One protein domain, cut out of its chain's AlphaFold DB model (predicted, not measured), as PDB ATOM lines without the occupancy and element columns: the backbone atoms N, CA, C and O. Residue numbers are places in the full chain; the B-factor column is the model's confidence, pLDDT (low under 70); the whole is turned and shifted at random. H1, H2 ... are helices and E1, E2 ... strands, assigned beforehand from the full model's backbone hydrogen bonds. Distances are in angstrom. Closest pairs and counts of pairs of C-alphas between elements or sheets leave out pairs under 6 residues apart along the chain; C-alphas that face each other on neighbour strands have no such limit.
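This is residues 6 to 119 of the 120 residues of an uncharacterized protein of Trichoderma asperellum CBS 433.97 (UniProt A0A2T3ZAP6). A small parallel sheet, E1 and E2, sits in the middle, with H1 and H2 side by side on one side and the long helix H3 on the other. The 114 printed residues run H1, E1, H2, E2, H3: mostly helix, with 51 in named elements. The whole is compact, radius of gyration of the C-alphas 14.2 A, spanning 39 by 35 by 26 A.

H1 is residues 14 to 26, 19.0 A, from C-alpha 14 at (120.954, 126.832, 126.128); E1 48 to 51; H2 57 to 66; E2 74 to 77; H3 89 to 108, 28.4 A, to C-alpha 108 at (142.694, 119.590, 145.663).

H1 and H2 touch at a shallow tilt of 30 degrees, the same way; their closest C-alphas, Thr 18 and Phe 63, are 5.0 A apart. E1, H2, E2 form a strand-helix-strand unit, parallel strands joined through a helix, its crossover right-handed; N 49 and O 74, 2.8 A, are within hydrogen-bond range. The closest C-alphas of E2 and H3, Leu 76 and Ile 99, are 7.4 A apart. O i to N i+4 pairs are within range throughout H2 and H3, 6 of 9 in H1.

The printed part has no cut. Links H1 to E1 and E2 to H3 are long. pLDDT is under 70 at residues 29 and 108 to 119.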
ATOM      1  N   GLU A   6     133.315 132.745 142.716       81.94
ATOM      2  CA  GLU A   6     132.798 133.832 141.883       81.94
ATOM      3  C   GLU A   6     132.013 133.280 140.686       81.94
ATOM      4  O   GLU A   6     132.555 132.558 139.856       81.94
ATOM      5  N   VAL A   7     130.736 133.641 140.555       83.88
ATOM      6  CA  VAL A   7     129.975 133.410 139.316       83.88
ATOM      7  C   VAL A   7     130.306 134.547 138.355       83.88
ATOM      8  O   VAL A   7     129.998 135.696 138.669       83.88
ATOM      9  N   ILE A   8     130.914 134.255 137.204       86.06
ATOM     10  CA  ILE A   8     131.246 135.292 136.208       86.06
ATOM     11  C   ILE A   8     130.157 135.448 135.145       86.06
ATOM     12  O   ILE A   8     129.968 136.553 134.652       86.06
ATOM     13  N   GLN A   9     129.423 134.374 134.841       87.06
ATOM     14  CA  GLN A   9     128.351 134.365 133.851       87.06
ATOM     15  C   GLN A   9     127.315 133.299 134.207       87.06
ATOM     16  O   GLN A   9     127.677 132.183 134.569       87.06
ATOM     17  N   HIS A  10     126.038 133.633 134.046       86.44
ATOM     18  CA  HIS A  10     124.924 132.690 134.067       86.44
ATOM     19  C   HIS A  10     124.219 132.706 132.709       86.44
ATOM     20  O   HIS A  10     123.941 133.780 132.178       86.44
ATOM     21  N   PHE A  11     123.871 131.534 132.178       83.94
ATOM     22  CA  PHE A  11     123.167 131.402 130.898       83.94
ATOM     23  C   PHE A  11     121.704 131.047 131.157       83.94
ATOM     24  O   PHE A  11     121.416 130.013 131.759       83.94
ATOM     25  N   ALA A  12     120.773 131.895 130.720       76.00
ATOM     26  CA  ALA A  12     119.350 131.580 130.815       76.00
ATOM     27  C   ALA A  12     118.924 130.643 129.677       76.00
ATOM     28  O   ALA A  12     118.146 129.715 129.899       76.00
ATOM     29  N   GLU A  13     119.485 130.846 128.483       81.94
ATOM     30  CA  GLU A  13     119.149 130.085 127.279       81.94
ATOM     31  C   GLU A  13     120.269 129.095 126.881       81.94
ATOM     32  O   GLU A  13     121.443 129.475 126.829       81.94
ATOM     33  N   PRO A  14     119.958 127.828 126.534       80.44
ATOM     34  CA  PRO A  14     120.954 126.832 126.128       80.44
ATOM     35  C   PRO A  14     121.763 127.259 124.908       80.44
ATOM     36  O   PRO A  14     122.969 127.046 124.853       80.44
ATOM     37  N   SER A  15     121.110 127.889 123.929       83.56
ATOM     38  CA  SER A  15     121.765 128.366 122.709       83.56
ATOM     39  C   SER A  15     122.820 129.435 122.998       83.56
ATOM     40  O   SER A  15     123.826 129.512 122.291       83.56
ATOM     41  N   MET A  16     122.629 130.228 124.057       84.12
ATOM     42  CA  MET A  16     123.610 131.218 124.494       84.12
ATOM     43  C   MET A  16     124.816 130.544 125.136       84.12
ATOM     44  O   MET A  16     125.938 130.950 124.850       84.12
ATOM     45  N   ALA A  17     124.617 129.471 125.907       85.44
ATOM     46  CA  ALA A  17     125.712 128.704 126.498       85.44
ATOM     47  C   ALA A  17     126.671 128.154 125.422       85.44
ATOM     48  O   ALA A  17     127.876 128.378 125.516       85.44
ATOM     49  N   THR A  18     126.158 127.537 124.351       86.50
ATOM     50  CA  THR A  18     126.991 126.992 123.256       86.50
ATOM     51  C   THR A  18     127.872 128.050 122.579       86.50
ATOM     52  O   THR A  18     128.972 127.739 122.128       86.50
ATOM     53  N   ASN A  19     127.417 129.303 122.514       86.94
ATOM     54  CA  ASN A  19     128.154 130.388 121.859       86.94
ATOM     55  C   ASN A  19     129.058 131.160 122.828       86.94
ATOM     56  O   ASN A  19     130.209 131.460 122.514       86.94
ATOM     57  N   GLN A  20     128.543 131.501 124.008       87.56
ATOM     58  CA  GLN A  20     129.238 132.360 124.958       87.56
ATOM     59  C   GLN A  20     130.308 131.609 125.745       87.56
ATOM     60  O   GLN A  20     131.355 132.192 126.004       87.56
ATOM     61  N   ILE A  21     130.096 130.338 126.111       88.94
ATOM     62  CA  ILE A  21     131.103 129.565 126.850       88.94
ATOM     63  C   ILE A  21     132.460 129.577 126.120       88.94
ATOM     64  O   ILE A  21     133.449 129.995 126.729       88.94
ATOM     65  N   PRO A  22     132.560 129.177 124.835       89.00
ATOM     66  CA  PRO A  22     133.840 129.220 124.137       89.00
ATOM     67  C   PRO A  22     134.376 130.648 123.956       89.00
ATOM     68  O   PRO A  22     135.587 130.838 124.035       89.00
ATOM     69  N   ALA A  23     133.518 131.658 123.773       88.75
ATOM     70  CA  ALA A  23     133.942 133.061 123.681       88.75
ATOM     71  C   ALA A  23     134.568 133.572 124.996       88.75
ATOM     72  O   ALA A  23     135.621 134.212 124.987       88.75
ATOM     73  N   ILE A  24     133.973 133.219 126.141       88.44
ATOM     74  CA  ILE A  24     134.493 133.515 127.485       88.44
ATOM     75  C   ILE A  24     135.852 132.841 127.688       88.44
ATOM     76  O   ILE A  24     136.800 133.485 128.135       88.44
ATOM     77  N   LEU A  25     135.979 131.563 127.318       87.38
ATOM     78  CA  LEU A  25     137.236 130.819 127.442       87.38
ATOM     79  C   LEU A  25     138.355 131.404 126.564       87.38
ATOM     80  O   LEU A  25     139.516 131.410 126.974       87.38
ATOM     81  N   ARG A  26     138.012 131.944 125.386       88.25
ATOM     82  CA  ARG A  26     138.946 132.649 124.487       88.25
ATOM     83  C   ARG A  26     139.263 134.081 124.922       88.25
ATOM     84  O   ARG A  26     140.207 134.663 124.393       88.25
ATOM     85  N   LYS A  27     138.542 134.620 125.914       83.31
ATOM     86  CA  LYS A  27     138.602 136.025 126.348       83.31
ATOM     87  C   LYS A  27     138.238 137.005 125.230       83.31
ATOM     88  O   LYS A  27     138.876 138.048 125.073       83.31
ATOM     89  N   ASP A  28     137.217 136.666 124.450       82.12
ATOM     90  CA  ASP A  28     136.742 137.535 123.380       82.12
ATOM     91  C   ASP A  28     136.228 138.869 123.950       82.12
ATOM     92  O   ASP A  28     135.500 138.921 124.938       82.12
ATOM     93  N   ALA A  29     136.595 139.982 123.306       65.38
ATOM     94  CA  ALA A  29     136.335 141.333 123.816       65.38
ATOM     95  C   ALA A  29     134.852 141.764 123.777       65.38
ATOM     96  O   ALA A  29     134.503 142.821 124.303       65.38
ATOM     97  N   LYS A  30     133.981 140.984 123.127       71.12
ATOM     98  CA  LYS A  30     132.541 141.245 123.010       71.12
ATOM     99  C   LYS A  30     131.756 139.977 123.319       71.12
ATOM    100  O   LYS A  30     131.451 139.200 122.421       71.12
ATOM    101  N   ILE A  31     131.419 139.799 124.589       75.50
ATOM    102  CA  ILE A  31     130.485 138.768 125.036       75.50
ATOM    103  C   ILE A  31     129.180 139.484 125.377       75.50
ATOM    104  O   ILE A  31     129.107 140.230 126.352       75.50
ATOM    105  N   GLU A  32     128.163 139.308 124.535       75.25
ATOM    106  CA  GLU A  32     126.810 139.781 124.833       75.25
ATOM    107  C   GLU A  32     126.159 138.798 125.802       75.25
ATOM    108  O   GLU A  32     125.816 137.682 125.414       75.25
ATOM    109  N   SER A  33     126.031 139.206 127.068       74.62
ATOM    110  CA  SER A  33     125.342 138.418 128.088       74.62
ATOM    111  C   SER A  33     123.826 138.519 127.917       74.62
ATOM    112  O   SER A  33     123.280 139.607 127.745       74.62
ATOM    113  N   ASP A  34     123.142 137.384 128.030       73.75
ATOM    114  CA  ASP A  34     121.684 137.271 128.095       73.75
ATOM    115  C   ASP A  34     121.145 137.503 129.516       73.75
ATOM    116  O   ASP A  34     119.932 137.562 129.725       73.75
ATOM    117  N   THR A  35     122.032 137.653 130.506       76.69
ATOM    118  CA  THR A  35     121.653 137.831 131.909       76.69
ATOM    119  C   THR A  35     122.478 138.907 132.616       76.69
ATOM    120  O   THR A  35     123.617 139.207 132.265       76.69
ATOM    121  N   PHE A  36     121.903 139.481 133.674       77.25
ATOM    122  CA  PHE A  36     122.629 140.346 134.615       77.25
ATOM    123  C   PHE A  36     123.203 139.558 135.805       77.25
ATOM    124  O   PHE A  36     123.582 140.149 136.815       77.25
ATOM    125  N   MET A  37     123.195 138.223 135.735       79.44
ATOM    126  CA  MET A  37     123.650 137.349 136.812       79.44
ATOM    127  C   MET A  37     125.114 136.962 136.585       79.44
ATOM    128  O   MET A  37     125.463 136.374 135.567       79.44
ATOM    129  N   GLY A  38     125.952 137.267 137.575       82.50
ATOM    130  CA  GLY A  38     127.400 137.079 137.512       82.50
ATOM    131  C   GLY A  38     128.152 138.409 137.526       82.50
ATOM    132  O   GLY A  38     127.549 139.480 137.458       82.50
ATOM    133  N   THR A  39     129.472 138.356 137.682       84.25
ATOM    134  CA  THR A  39     130.316 139.559 137.754       84.25
ATOM    135  C   THR A  39     130.718 140.102 136.387       84.25
ATOM    136  O   THR A  39     131.088 141.271 136.296       84.25
ATOM    137  N   GLY A  40     130.661 139.285 135.329       84.88
ATOM    138  CA  GLY A  40     131.156 139.639 133.999       84.88
ATOM    139  C   GLY A  40     132.675 139.834 133.929       84.88
ATOM    140  O   GLY A  40     133.174 140.382 132.948       84.88
ATOM    141  N   ASP A  41     133.429 139.427 134.960       84.44
ATOM    142  CA  ASP A  41     134.893 139.501 134.954       84.44
ATOM    143  C   ASP A  41     135.489 138.364 134.109       84.44
ATOM    144  O   ASP A  41     135.813 137.287 134.608       84.44
ATOM    145  N   TYR A  42     135.663 138.623 132.811       85.94
ATOM    146  CA  TYR A  42     136.298 137.696 131.865       85.94
ATOM    147  C   TYR A  42     137.819 137.879 131.748       85.94
ATOM    148  O   TYR A  42     138.455 137.320 130.853       85.94
ATOM    149  N   THR A  43     138.444 138.666 132.635       82.31
ATOM    150  CA  THR A  43     139.905 138.870 132.600       82.31
ATOM    151  C   THR A  43     140.670 137.574 132.896       82.31
ATOM    152  O   THR A  43     141.789 137.356 132.402       82.31
ATOM    153  N   ARG A  44     140.039 136.669 133.651       81.69
ATOM    154  CA  ARG A  44     140.521 135.334 134.011       81.69
ATOM    155  C   ARG A  44     139.600 134.270 133.400       81.69
ATOM    156  O   ARG A  44     138.386 134.449 133.424       81.69
ATOM    157  N   PRO A  45     140.149 133.178 132.841       77.81
ATOM    158  CA  PRO A  45     139.318 132.104 132.317       77.81
ATOM    159  C   PRO A  45     138.623 131.363 133.476       77.81
ATOM    160  O   PRO A  45     139.252 131.151 134.518       77.81
ATOM    161  N   PRO A  46     137.359 130.936 133.314       85.56
ATOM    162  CA  PRO A  46     136.712 130.077 134.295       85.56
ATOM    163  C   PRO A  46     137.418 128.718 134.365       85.56
ATOM    164  O   PRO A  46     137.887 128.194 133.356       85.56
ATOM    165  N   ILE A  47     137.462 128.128 135.560       83.62
ATOM    166  CA  ILE A  47     138.093 126.813 135.778       83.62
ATOM    167  C   ILE A  47     137.091 125.654 135.786       83.62
ATOM    168  O   ILE A  47     137.480 124.490 135.693       83.62
ATOM    169  N   ALA A  48     135.799 125.964 135.891       88.00
ATOM    170  CA  ALA A  48     134.732 124.985 135.865       88.00
ATOM    171  C   ALA A  48     133.471 125.559 135.213       88.00
ATOM    172  O   ALA A  48     133.230 126.765 135.250       88.00
ATOM    173  N   ILE A  49     132.659 124.666 134.657       88.75
ATOM    174  CA  ILE A  49     131.285 124.926 134.242       88.75
ATOM    175  C   ILE A  49     130.376 124.052 135.081       88.75
ATOM    176  O   ILE A  49     130.570 122.837 135.201       88.75
ATOM    177  N   LEU A  50     129.362 124.691 135.645       86.56
ATOM    178  CA  LEU A  50     128.292 124.006 136.334       86.56
ATOM    179  C   LEU A  50     127.073 123.910 135.440       86.56
ATOM    180  O   LEU A  50     126.680 124.866 134.779       86.56
ATOM    181  N   VAL A  51     126.437 122.752 135.481       85.88
ATOM    182  CA  VAL A  51     125.217 122.505 134.734       85.88
ATOM    183  C   VAL A  51     124.093 122.165 135.701       85.88
ATOM    184  O   VAL A  51     124.113 121.136 136.391       85.88
ATOM    185  N   GLY A  52     123.088 123.040 135.726       78.12
ATOM    186  CA  GLY A  52     121.855 122.835 136.476       78.12
ATOM    187  C   GLY A  52     121.057 121.624 135.986       78.12
ATOM    188  O   GLY A  52     121.232 121.122 134.876       78.12
ATOM    189  N   SER A  53     120.123 121.152 136.811       77.25
ATOM    190  CA  SER A  53     119.332 119.947 136.517       77.25
ATOM    191  C   SER A  53     118.435 120.066 135.280       77.25
ATOM    192  O   SER A  53     117.951 119.045 134.790       77.25
ATOM    193  N   TRP A  54     118.203 121.284 134.790       77.81
ATOM    194  CA  TRP A  54     117.293 121.551 133.684       77.81
ATOM    195  C   TRP A  54     117.868 121.149 132.316       77.81
ATOM    196  O   TRP A  54     117.106 120.767 131.434       77.81
ATOM    197  N   TYR A  55     119.197 121.117 132.168       81.50
ATOM    198  CA  TYR A  55     119.844 120.681 130.932       81.50
ATOM    199  C   TYR A  55     119.867 119.146 130.808       81.50
ATOM    200  O   TYR A  55     120.156 118.396 131.763       81.50
ATOM    201  N   ASN A  56     119.550 118.664 129.608       86.56
ATOM    202  CA  ASN A  56     119.614 117.248 129.250       86.56
ATOM    203  C   ASN A  56     121.024 116.863 128.752       86.56
ATOM    204  O   ASN A  56     121.919 117.700 128.667       86.56
ATOM    205  N   ASP A  57     121.236 115.577 128.483       87.50
ATOM    206  CA  ASP A  57     122.561 115.039 128.145       87.50
ATOM    207  C   ASP A  57     123.045 115.508 126.767       87.50
ATOM    208  O   ASP A  57     124.239 115.726 126.577       87.50
ATOM    209  N   GLU A  58     122.118 115.698 125.828       90.69
ATOM    210  CA  GLU A  58     122.398 116.177 124.474       90.69
ATOM    211  C   GLU A  58     122.894 117.626 124.496       90.69
ATOM    212  O   GLU A  58     123.985 117.902 124.008       90.69
ATOM    213  N   MET A  59     122.181 118.517 125.194       88.62
ATOM    214  CA  MET A  59     122.595 119.911 125.388       88.62
ATOM    215  C   MET A  59     123.983 120.002 126.028       88.62
ATOM    216  O   MET A  59     124.825 120.780 125.595       88.62
ATOM    217  N   ILE A  60     124.254 119.178 127.046       88.12
ATOM    218  CA  ILE A  60     125.565 119.161 127.713       88.12
ATOM    219  C   ILE A  60     126.663 118.722 126.751       88.12
ATOM    220  O   ILE A  60     127.745 119.307 126.746       88.12
ATOM    221  N   LYS A  61     126.392 117.704 125.933       90.75
ATOM    222  CA  LYS A  61     127.337 117.225 124.929       90.75
ATOM    223  C   LYS A  61     127.627 118.296 123.878       90.75
ATOM    224  O   LYS A  61     128.782 118.427 123.471       90.75
ATOM    225  N   ASP A  62     126.627 119.075 123.480       90.62
ATOM    226  CA  ASP A  62     126.810 120.198 122.559       90.62
ATOM    227  C   ASP A  62     127.707 121.273 123.180       90.62
ATOM    228  O   ASP A  62     128.668 121.719 122.547       90.62
ATOM    229  N   PHE A  63     127.474 121.621 124.452       89.50
ATOM    230  CA  PHE A  63     128.324 122.576 125.165       89.50
ATOM    231  C   PHE A  63     129.768 122.070 125.254       89.50
ATOM    232  O   PHE A  63     130.696 122.787 124.892       89.50
ATOM    233  N   GLN A  64     129.966 120.812 125.653       90.00
ATOM    234  CA  GLN A  64     131.293 120.198 125.744       90.00
ATOM    235  C   GLN A  64     132.008 120.182 124.391       90.00
ATOM    236  O   GLN A  64     133.179 120.558 124.312       90.00
ATOM    237  N   SER A  65     131.295 119.819 123.322       91.62
ATOM    238  CA  SER A  65     131.833 119.787 121.958       91.62
ATOM    239  C   SER A  65     132.251 121.178 121.479       91.62
ATOM    240  O   SER A  65     133.300 121.313 120.860       91.62
ATOM    241  N   SER A  66     131.495 122.227 121.828       89.44
ATOM    242  CA  SER A  66     131.855 123.620 121.507       89.44
ATOM    243  C   SER A  66     133.127 124.110 122.219       89.44
ATOM    244  O   SER A  66     133.724 125.108 121.816       89.44
ATOM    245  N   THR A  67     133.565 123.388 123.253       89.75
ATOM    246  CA  THR A  67     134.731 123.707 124.090       89.75
ATOM    247  C   THR A  67     135.852 122.672 124.003       89.75
ATOM    248  O   THR A  67     136.716 122.643 124.876       89.75
ATOM    249  N   SER A  68     135.872 121.820 122.972       88.69
ATOM    250  CA  SER A  68     136.863 120.737 122.842       88.69
ATOM    251  C   SER A  68     138.321 121.211 122.864       88.69
ATOM    252  O   SER A  68     139.209 120.446 123.236       88.69
ATOM    253  N   ASP A  69     138.563 122.475 122.511       89.69
ATOM    254  CA  ASP A  69     139.882 123.119 122.540       89.69
ATOM    255  C   ASP A  69     140.392 123.395 123.973       89.69
ATOM    256  O   ASP A  69     141.545 123.784 124.156       89.69
ATOM    257  N   PHE A  70     139.552 123.194 124.999       86.25
ATOM    258  CA  PHE A  70     139.826 123.508 126.406       86.25
ATOM    259  C   PHE A  70     139.754 122.253 127.300       86.25
ATOM    260  O   PHE A  70     138.857 122.127 128.136       86.25
ATOM    261  N   PRO A  71     140.707 121.310 127.179       80.19
ATOM    262  CA  PRO A  71     140.648 120.013 127.865       80.19
ATOM    263  C   PRO A  71     140.793 120.094 129.393       80.19
ATOM    264  O   PRO A  71     140.473 119.134 130.088       80.19
ATOM    265  N   SER A  72     141.275 121.218 129.932       81.81
ATOM    266  CA  SER A  72     141.414 121.446 131.377       81.81
ATOM    267  C   SER A  72     140.120 121.911 132.055       81.81
ATOM    268  O   SER A  72     140.119 122.147 133.262       81.81
ATOM    269  N   LEU A  73     139.040 122.101 131.297       84.56
ATOM    270  CA  LEU A  73     137.787 122.634 131.811       84.56
ATOM    271  C   LEU A  73     137.013 121.574 132.596       84.56
ATOM    272  O   LEU A  73     136.625 120.537 132.056       84.56
ATOM    273  N   LEU A  74     136.758 121.841 133.877       88.69
ATOM    274  CA  LEU A  74     135.983 120.934 134.718       88.69
ATOM    275  C   LEU A  74     134.488 121.090 134.442       88.69
ATOM    276  O   LEU A  74     133.929 122.174 134.591       88.69
ATOM    277  N   TRP A  75     133.816 119.991 134.112       86.88
ATOM    278  CA  TRP A  75     132.365 119.957 133.949       86.88
ATOM    279  C   TRP A  75     131.725 119.288 135.158       86.88
ATOM    280  O   TRP A  75     131.955 118.107 135.416       86.88
ATOM    281  N   LEU A  76     130.895 120.030 135.890       87.31
ATOM    282  CA  LEU A  76     130.102 119.486 136.985       87.31
ATOM    283  C   LEU A  76     128.624 119.567 136.640       87.31
ATOM    284  O   LEU A  76     128.114 120.592 136.199       87.31
ATOM    285  N   ARG A  77     127.914 118.479 136.914       84.00
ATOM    286  CA  ARG A  77     126.469 118.395 136.746       84.00
ATOM    287  C   ARG A  77     125.830 118.014 138.066       84.00
ATOM    288  O   ARG A  77     126.365 117.183 138.797       84.00
ATOM    289  N   VAL A  78     124.661 118.587 138.349       81.81
ATOM    290  CA  VAL A  78     123.836 118.119 139.467       81.81
ATOM    291  C   VAL A  78     123.501 116.641 139.267       81.81
ATOM    292  O   VAL A  78     122.862 116.273 138.279       81.81
ATOM    293  N   ASP A  79     123.905 115.811 140.226       82.00
ATOM    294  CA  ASP A  79     123.547 114.399 140.254       82.00
ATOM    295  C   ASP A  79     122.044 114.247 140.528       82.00
ATOM    296  O   ASP A  79     121.558 114.509 141.632       82.00
ATOM    297  N   LYS A  80     121.303 113.836 139.492       77.88
ATOM    298  CA  LYS A  80     119.849 113.650 139.544       77.88
ATOM    299  C   LYS A  80     119.440 112.386 140.311       77.88
ATOM    300  O   LYS A  80     118.270 112.274 140.665       77.88
ATOM    301  N   ALA A  81     120.362 111.457 140.584       83.50
ATOM    302  CA  ALA A  81     120.086 110.277 141.405       83.50
ATOM    303  C   ALA A  81     119.995 110.623 142.900       83.50
ATOM    304  O   ALA A  81     119.370 109.897 143.675       83.50
ATOM    305  N   ILE A  82     120.584 111.749 143.319       82.44
ATOM    306  CA  ILE A  82     120.531 112.205 144.705       82.44
ATOM    307  C   ILE A  82     119.301 113.090 144.903       82.44
ATOM    308  O   ILE A  82     119.205 114.198 144.367       82.44
ATOM    309  N   SER A  83     118.388 112.629 145.762       82.81
ATOM    310  CA  SER A  83     117.212 113.405 146.156       82.81
ATOM    311  C   SER A  83     117.599 114.818 146.612       82.81
ATOM    312  O   SER A  83     118.593 115.042 147.327       82.81
ATOM    313  N   SER A  84     116.816 115.787 146.155       80.75
ATOM    314  CA  SER A  84     116.980 117.202 146.461       80.75
ATOM    315  C   SER A  84     115.654 117.756 146.987       80.75
ATOM    316  O   SER A  84     114.598 117.240 146.617       80.75
ATOM    317  N   PRO A  85     115.682 118.784 147.856       83.12
ATOM    318  CA  PRO A  85     114.460 119.448 148.303       83.12
ATOM    319  C   PRO A  85     113.626 119.972 147.119       83.12
ATOM    320  O   PRO A  85     114.174 120.171 146.034       83.12
ATOM    321  N   PRO A  86     112.328 120.262 147.305       85.06
ATOM    322  CA  PRO A  86     111.558 121.012 146.317       85.06
ATOM    323  C   PRO A  86     112.235 122.343 145.971       85.06
ATOM    324  O   PRO A  86     112.925 122.928 146.811       85.06
ATOM    325  N   LEU A  87     112.010 122.832 144.747       78.69
ATOM    326  CA  LEU A  87     112.556 124.108 144.283       78.69
ATOM    327  C   LEU A  87     112.234 125.235 145.275       78.69
ATOM    328  O   LEU A  87     111.095 125.402 145.709       78.69
ATOM    329  N   GLY A  88     113.261 125.996 145.642       77.25
ATOM    330  CA  GLY A  88     113.190 127.047 146.648       77.25
ATOM    331  C   GLY A  88     114.555 127.297 147.295       77.25
ATOM    332  O   GLY A  88     115.540 126.651 146.932       77.25
ATOM    333  N   PRO A  89     114.642 128.198 148.288       78.50
ATOM    334  CA  PRO A  89     115.915 128.563 148.913       78.50
ATOM    335  C   PRO A  89     116.699 127.357 149.451       78.50
ATOM    336  O   PRO A  89     117.913 127.258 149.271       78.50
ATOM    337  N   GLN A  90     115.996 126.391 150.050       82.38
ATOM    338  CA  GLN A  90     116.601 125.179 150.599       82.38
ATOM    339  C   GLN A  90     117.236 124.293 149.518       82.38
ATOM    340  O   GLN A  90     118.290 123.702 149.758       82.38
ATOM    341  N   TYR A  91     116.624 124.219 148.330       80.81
ATOM    342  CA  TYR A  91     117.179 123.493 147.189       80.81
ATOM    343  C   TYR A  91     118.512 124.106 146.761       80.81
ATOM    344  O   TYR A  91     119.520 123.400 146.728       80.81
ATOM    345  N   SER A  92     118.546 125.422 146.539       76.44
ATOM    346  CA  SER A  92     119.760 126.124 146.111       76.44
ATOM    347  C   SER A  92     120.893 125.999 147.133       76.44
ATOM    348  O   SER A  92     122.044 125.808 146.753       76.44
ATOM    349  N   ILE A  93     120.580 126.020 148.435       80.19
ATOM    350  CA  ILE A  93     121.573 125.805 149.501       80.19
ATOM    351  C   ILE A  93     122.153 124.386 149.446       80.19
ATOM    352  O   ILE A  93     123.369 124.211 149.527       80.19
ATOM    353  N   VAL A  94     121.304 123.359 149.333       83.75
ATOM    354  CA  VAL A  94     121.751 121.956 149.323       83.75
ATOM    355  C   VAL A  94     122.562 121.648 148.067       83.75
ATOM    356  O   VAL A  94     123.653 121.086 148.167       83.75
ATOM    357  N   VAL A  95     122.059 122.043 146.898       82.06
ATOM    358  CA  VAL A  95     122.734 121.819 145.615       82.06
ATOM    359  C   VAL A  95     124.037 122.614 145.547       82.06
ATOM    360  O   VAL A  95     125.079 122.036 145.245       82.06
ATOM    361  N   GLY A  96     124.020 123.892 145.939       81.12
ATOM    362  CA  GLY A  96     125.217 124.734 145.985       81.12
ATOM    363  C   GLY A  96     126.307 124.169 146.899       81.12
ATOM    364  O   GLY A  96     127.475 124.143 146.519       81.12
ATOM    365  N   ARG A  97     125.943 123.622 148.071       84.56
ATOM    366  CA  ARG A  97     126.901 122.948 148.970       84.56
ATOM    367  C   ARG A  97     127.529 121.706 148.341       84.56
ATOM    368  O   ARG A  97     128.736 121.528 148.465       84.56
ATOM    369  N   ARG A  98     126.734 120.856 147.680       85.94
ATOM    370  CA  ARG A  98     127.231 119.632 147.022       85.94
ATOM    371  C   ARG A  98     128.203 119.969 145.898       85.94
ATOM    372  O   ARG A  98     129.287 119.397 145.839       85.94
ATOM    373  N   ILE A  99     127.827 120.924 145.051       82.31
ATOM    374  CA  ILE A  99     128.663 121.373 143.942       82.31
ATOM    375  C   ILE A  99     129.966 121.975 144.469       82.31
ATOM    376  O   ILE A  99     131.034 121.565 144.027       82.31
ATOM    377  N   LYS A 100     129.893 122.876 145.457       81.88
ATOM    378  CA  LYS A 100     131.077 123.461 146.096       81.88
ATOM    379  C   LYS A 100     132.013 122.388 146.648       81.88
ATOM    380  O   LYS A 100     133.206 122.432 146.377       81.88
ATOM    381  N   ALA A 101     131.484 121.425 147.402       85.12
ATOM    382  CA  ALA A 101     132.290 120.354 147.977       85.12
ATOM    383  C   ALA A 101     132.990 119.528 146.889       85.12
ATOM    384  O   ALA A 101     134.196 119.307 146.974       85.12
ATOM    385  N   LYS A 102     132.257 119.131 145.839       85.56
ATOM    386  CA  LYS A 102     132.825 118.322 144.755       85.56
ATOM    387  C   LYS A 102     133.875 119.080 143.952       85.56
ATOM    388  O   LYS A 102     134.891 118.525 143.556       85.56
ATOM    389  N   LEU A 103     133.623 120.354 143.713       82.81
ATOM    390  CA  LEU A 103     134.526 121.221 142.989       82.81
ATOM    391  C   LEU A 103     135.835 121.440 143.752       82.81
ATOM    392  O   LEU A 103     136.902 121.298 143.170       82.81
ATOM    393  N   LEU A 104     135.763 121.695 145.060       82.12
ATOM    394  CA  LEU A 104     136.957 121.795 145.897       82.12
ATOM    395  C   LEU A 104     137.756 120.487 145.898       82.12
ATOM    396  O   LEU A 104     138.967 120.540 145.719       82.12
ATOM    397  N   GLU A 105     137.090 119.331 146.017       83.75
ATOM    398  CA  GLU A 105     137.721 118.003 145.931       83.75
ATOM    399  C   GLU A 105     138.485 117.823 144.609       83.75
ATOM    400  O   GLU A 105     139.654 117.443 144.615       83.75
ATOM    401  N   LEU A 106     137.860 118.154 143.471       79.44
ATOM    402  CA  LEU A 106     138.497 118.052 142.152       79.44
ATOM    403  C   LEU A 106     139.713 118.974 142.011       79.44
ATOM    404  O   LEU A 106     140.669 118.625 141.324       79.44
ATOM    405  N   LEU A 107     139.698 120.124 142.683       75.94
ATOM    406  CA  LEU A 107     140.795 121.086 142.649       75.94
ATOM    407  C   LEU A 107     141.930 120.750 143.620       75.94
ATOM    408  O   LEU A 107     143.074 121.088 143.339       75.94
ATOM    409  N   THR A 108     141.651 120.052 144.724       67.75
ATOM    410  CA  THR A 108     142.694 119.590 145.663       67.75
ATOM    411  C   THR A 108     143.443 118.349 145.168       67.75
ATOM    412  O   THR A 108     144.523 118.057 145.669       67.75
ATOM    413  N   ILE A 109     142.895 117.617 144.193       55.47
ATOM    414  CA  ILE A 109     143.549 116.455 143.563       55.47
ATOM    415  C   ILE A 109     144.532 116.886 142.442       55.47
ATOM    416  O   ILE A 109     145.358 116.086 142.005       55.47
ATOM    417  N   GLY A 110     144.497 118.152 142.000       46.66
ATOM    418  CA  GLY A 110     145.474 118.743 141.070       46.66
ATOM    419  C   GLY A 110     146.703 119.344 141.780       46.66
ATOM    420  O   GLY A 110     146.627 119.642 142.970       46.66
ATOM    421  N   PRO A 111     147.847 119.538 141.084       36.16
ATOM    422  CA  PRO A 111     149.121 119.904 141.717       36.16
ATOM    423  C   PRO A 111     149.169 121.279 142.401       36.16
ATOM    424  O   PRO A 111     150.127 121.527 143.124       36.16
ATOM    425  N   GLU A 112     148.167 122.146 142.258       44.19
ATOM    426  CA  GLU A 112     148.070 123.396 143.017       44.19
ATOM    427  C   GLU A 112     146.601 123.697 143.321       44.19
ATOM    428  O   GLU A 112     145.757 123.644 142.430       44.19
ATOM    429  N   SER A 113     146.293 123.998 144.584       39.31
ATOM    430  CA  SER A 113     144.974 124.480 145.002       39.31
ATOM    431  C   SER A 113     144.789 125.905 144.471       39.31
ATOM    432  O   SER A 113     145.506 126.793 144.930       39.31
ATOM    433  N   PRO A 114     143.880 126.176 143.518       42.16
ATOM    434  CA  PRO A 114     143.655 127.539 143.080       42.16
ATOM    435  C   PRO A 114     142.785 128.270 144.106       42.16
ATOM    436  O   PRO A 114     141.749 127.767 144.538       42.16
ATOM    437  N   ASP A 115     143.195 129.489 144.451       33.19
ATOM    438  CA  ASP A 115     142.508 130.377 145.398       33.19
ATOM    439  C   ASP A 115     141.096 130.807 144.952       33.19
ATOM    440  O   ASP A 115     140.373 131.439 145.722       33.19
ATOM    441  N   PHE A 116     140.674 130.495 143.721       34.00
ATOM    442  CA  PHE A 116     139.396 130.949 143.176       34.00
ATOM    443  C   PHE A 116     138.798 129.930 142.222       34.00
ATOM    444  O   PHE A 116     139.478 129.399 141.346       34.00
ATOM    445  N   VAL A 117     137.496 129.704 142.378       36.50
ATOM    446  CA  VAL A 117     136.721 128.818 141.522       36.50
ATOM    447  C   VAL A 117     135.544 129.573 140.916       36.50
ATOM    448  O   VAL A 117     135.030 130.501 141.538       36.50
ATOM    449  N   HIS A 118     135.145 129.205 139.698       42.94
ATOM    450  CA  HIS A 118     134.172 129.944 138.896       42.94
ATOM    451  C   HIS A 118     132.911 129.097 138.634       42.94
ATOM    452  O   HIS A 118     133.041 127.926 138.283       42.94
ATOM    453  N   LEU A 119     131.710 129.648 138.871       42.28
ATOM    454  CA  LEU A 119     130.412 128.936 138.808       42.28
ATOM    455  C   LEU A 119     129.474 129.533 137.752       42.28
ATOM    456  O   LEU A 119     129.636 130.691 137.371       42.28
TER     457      LEU A 119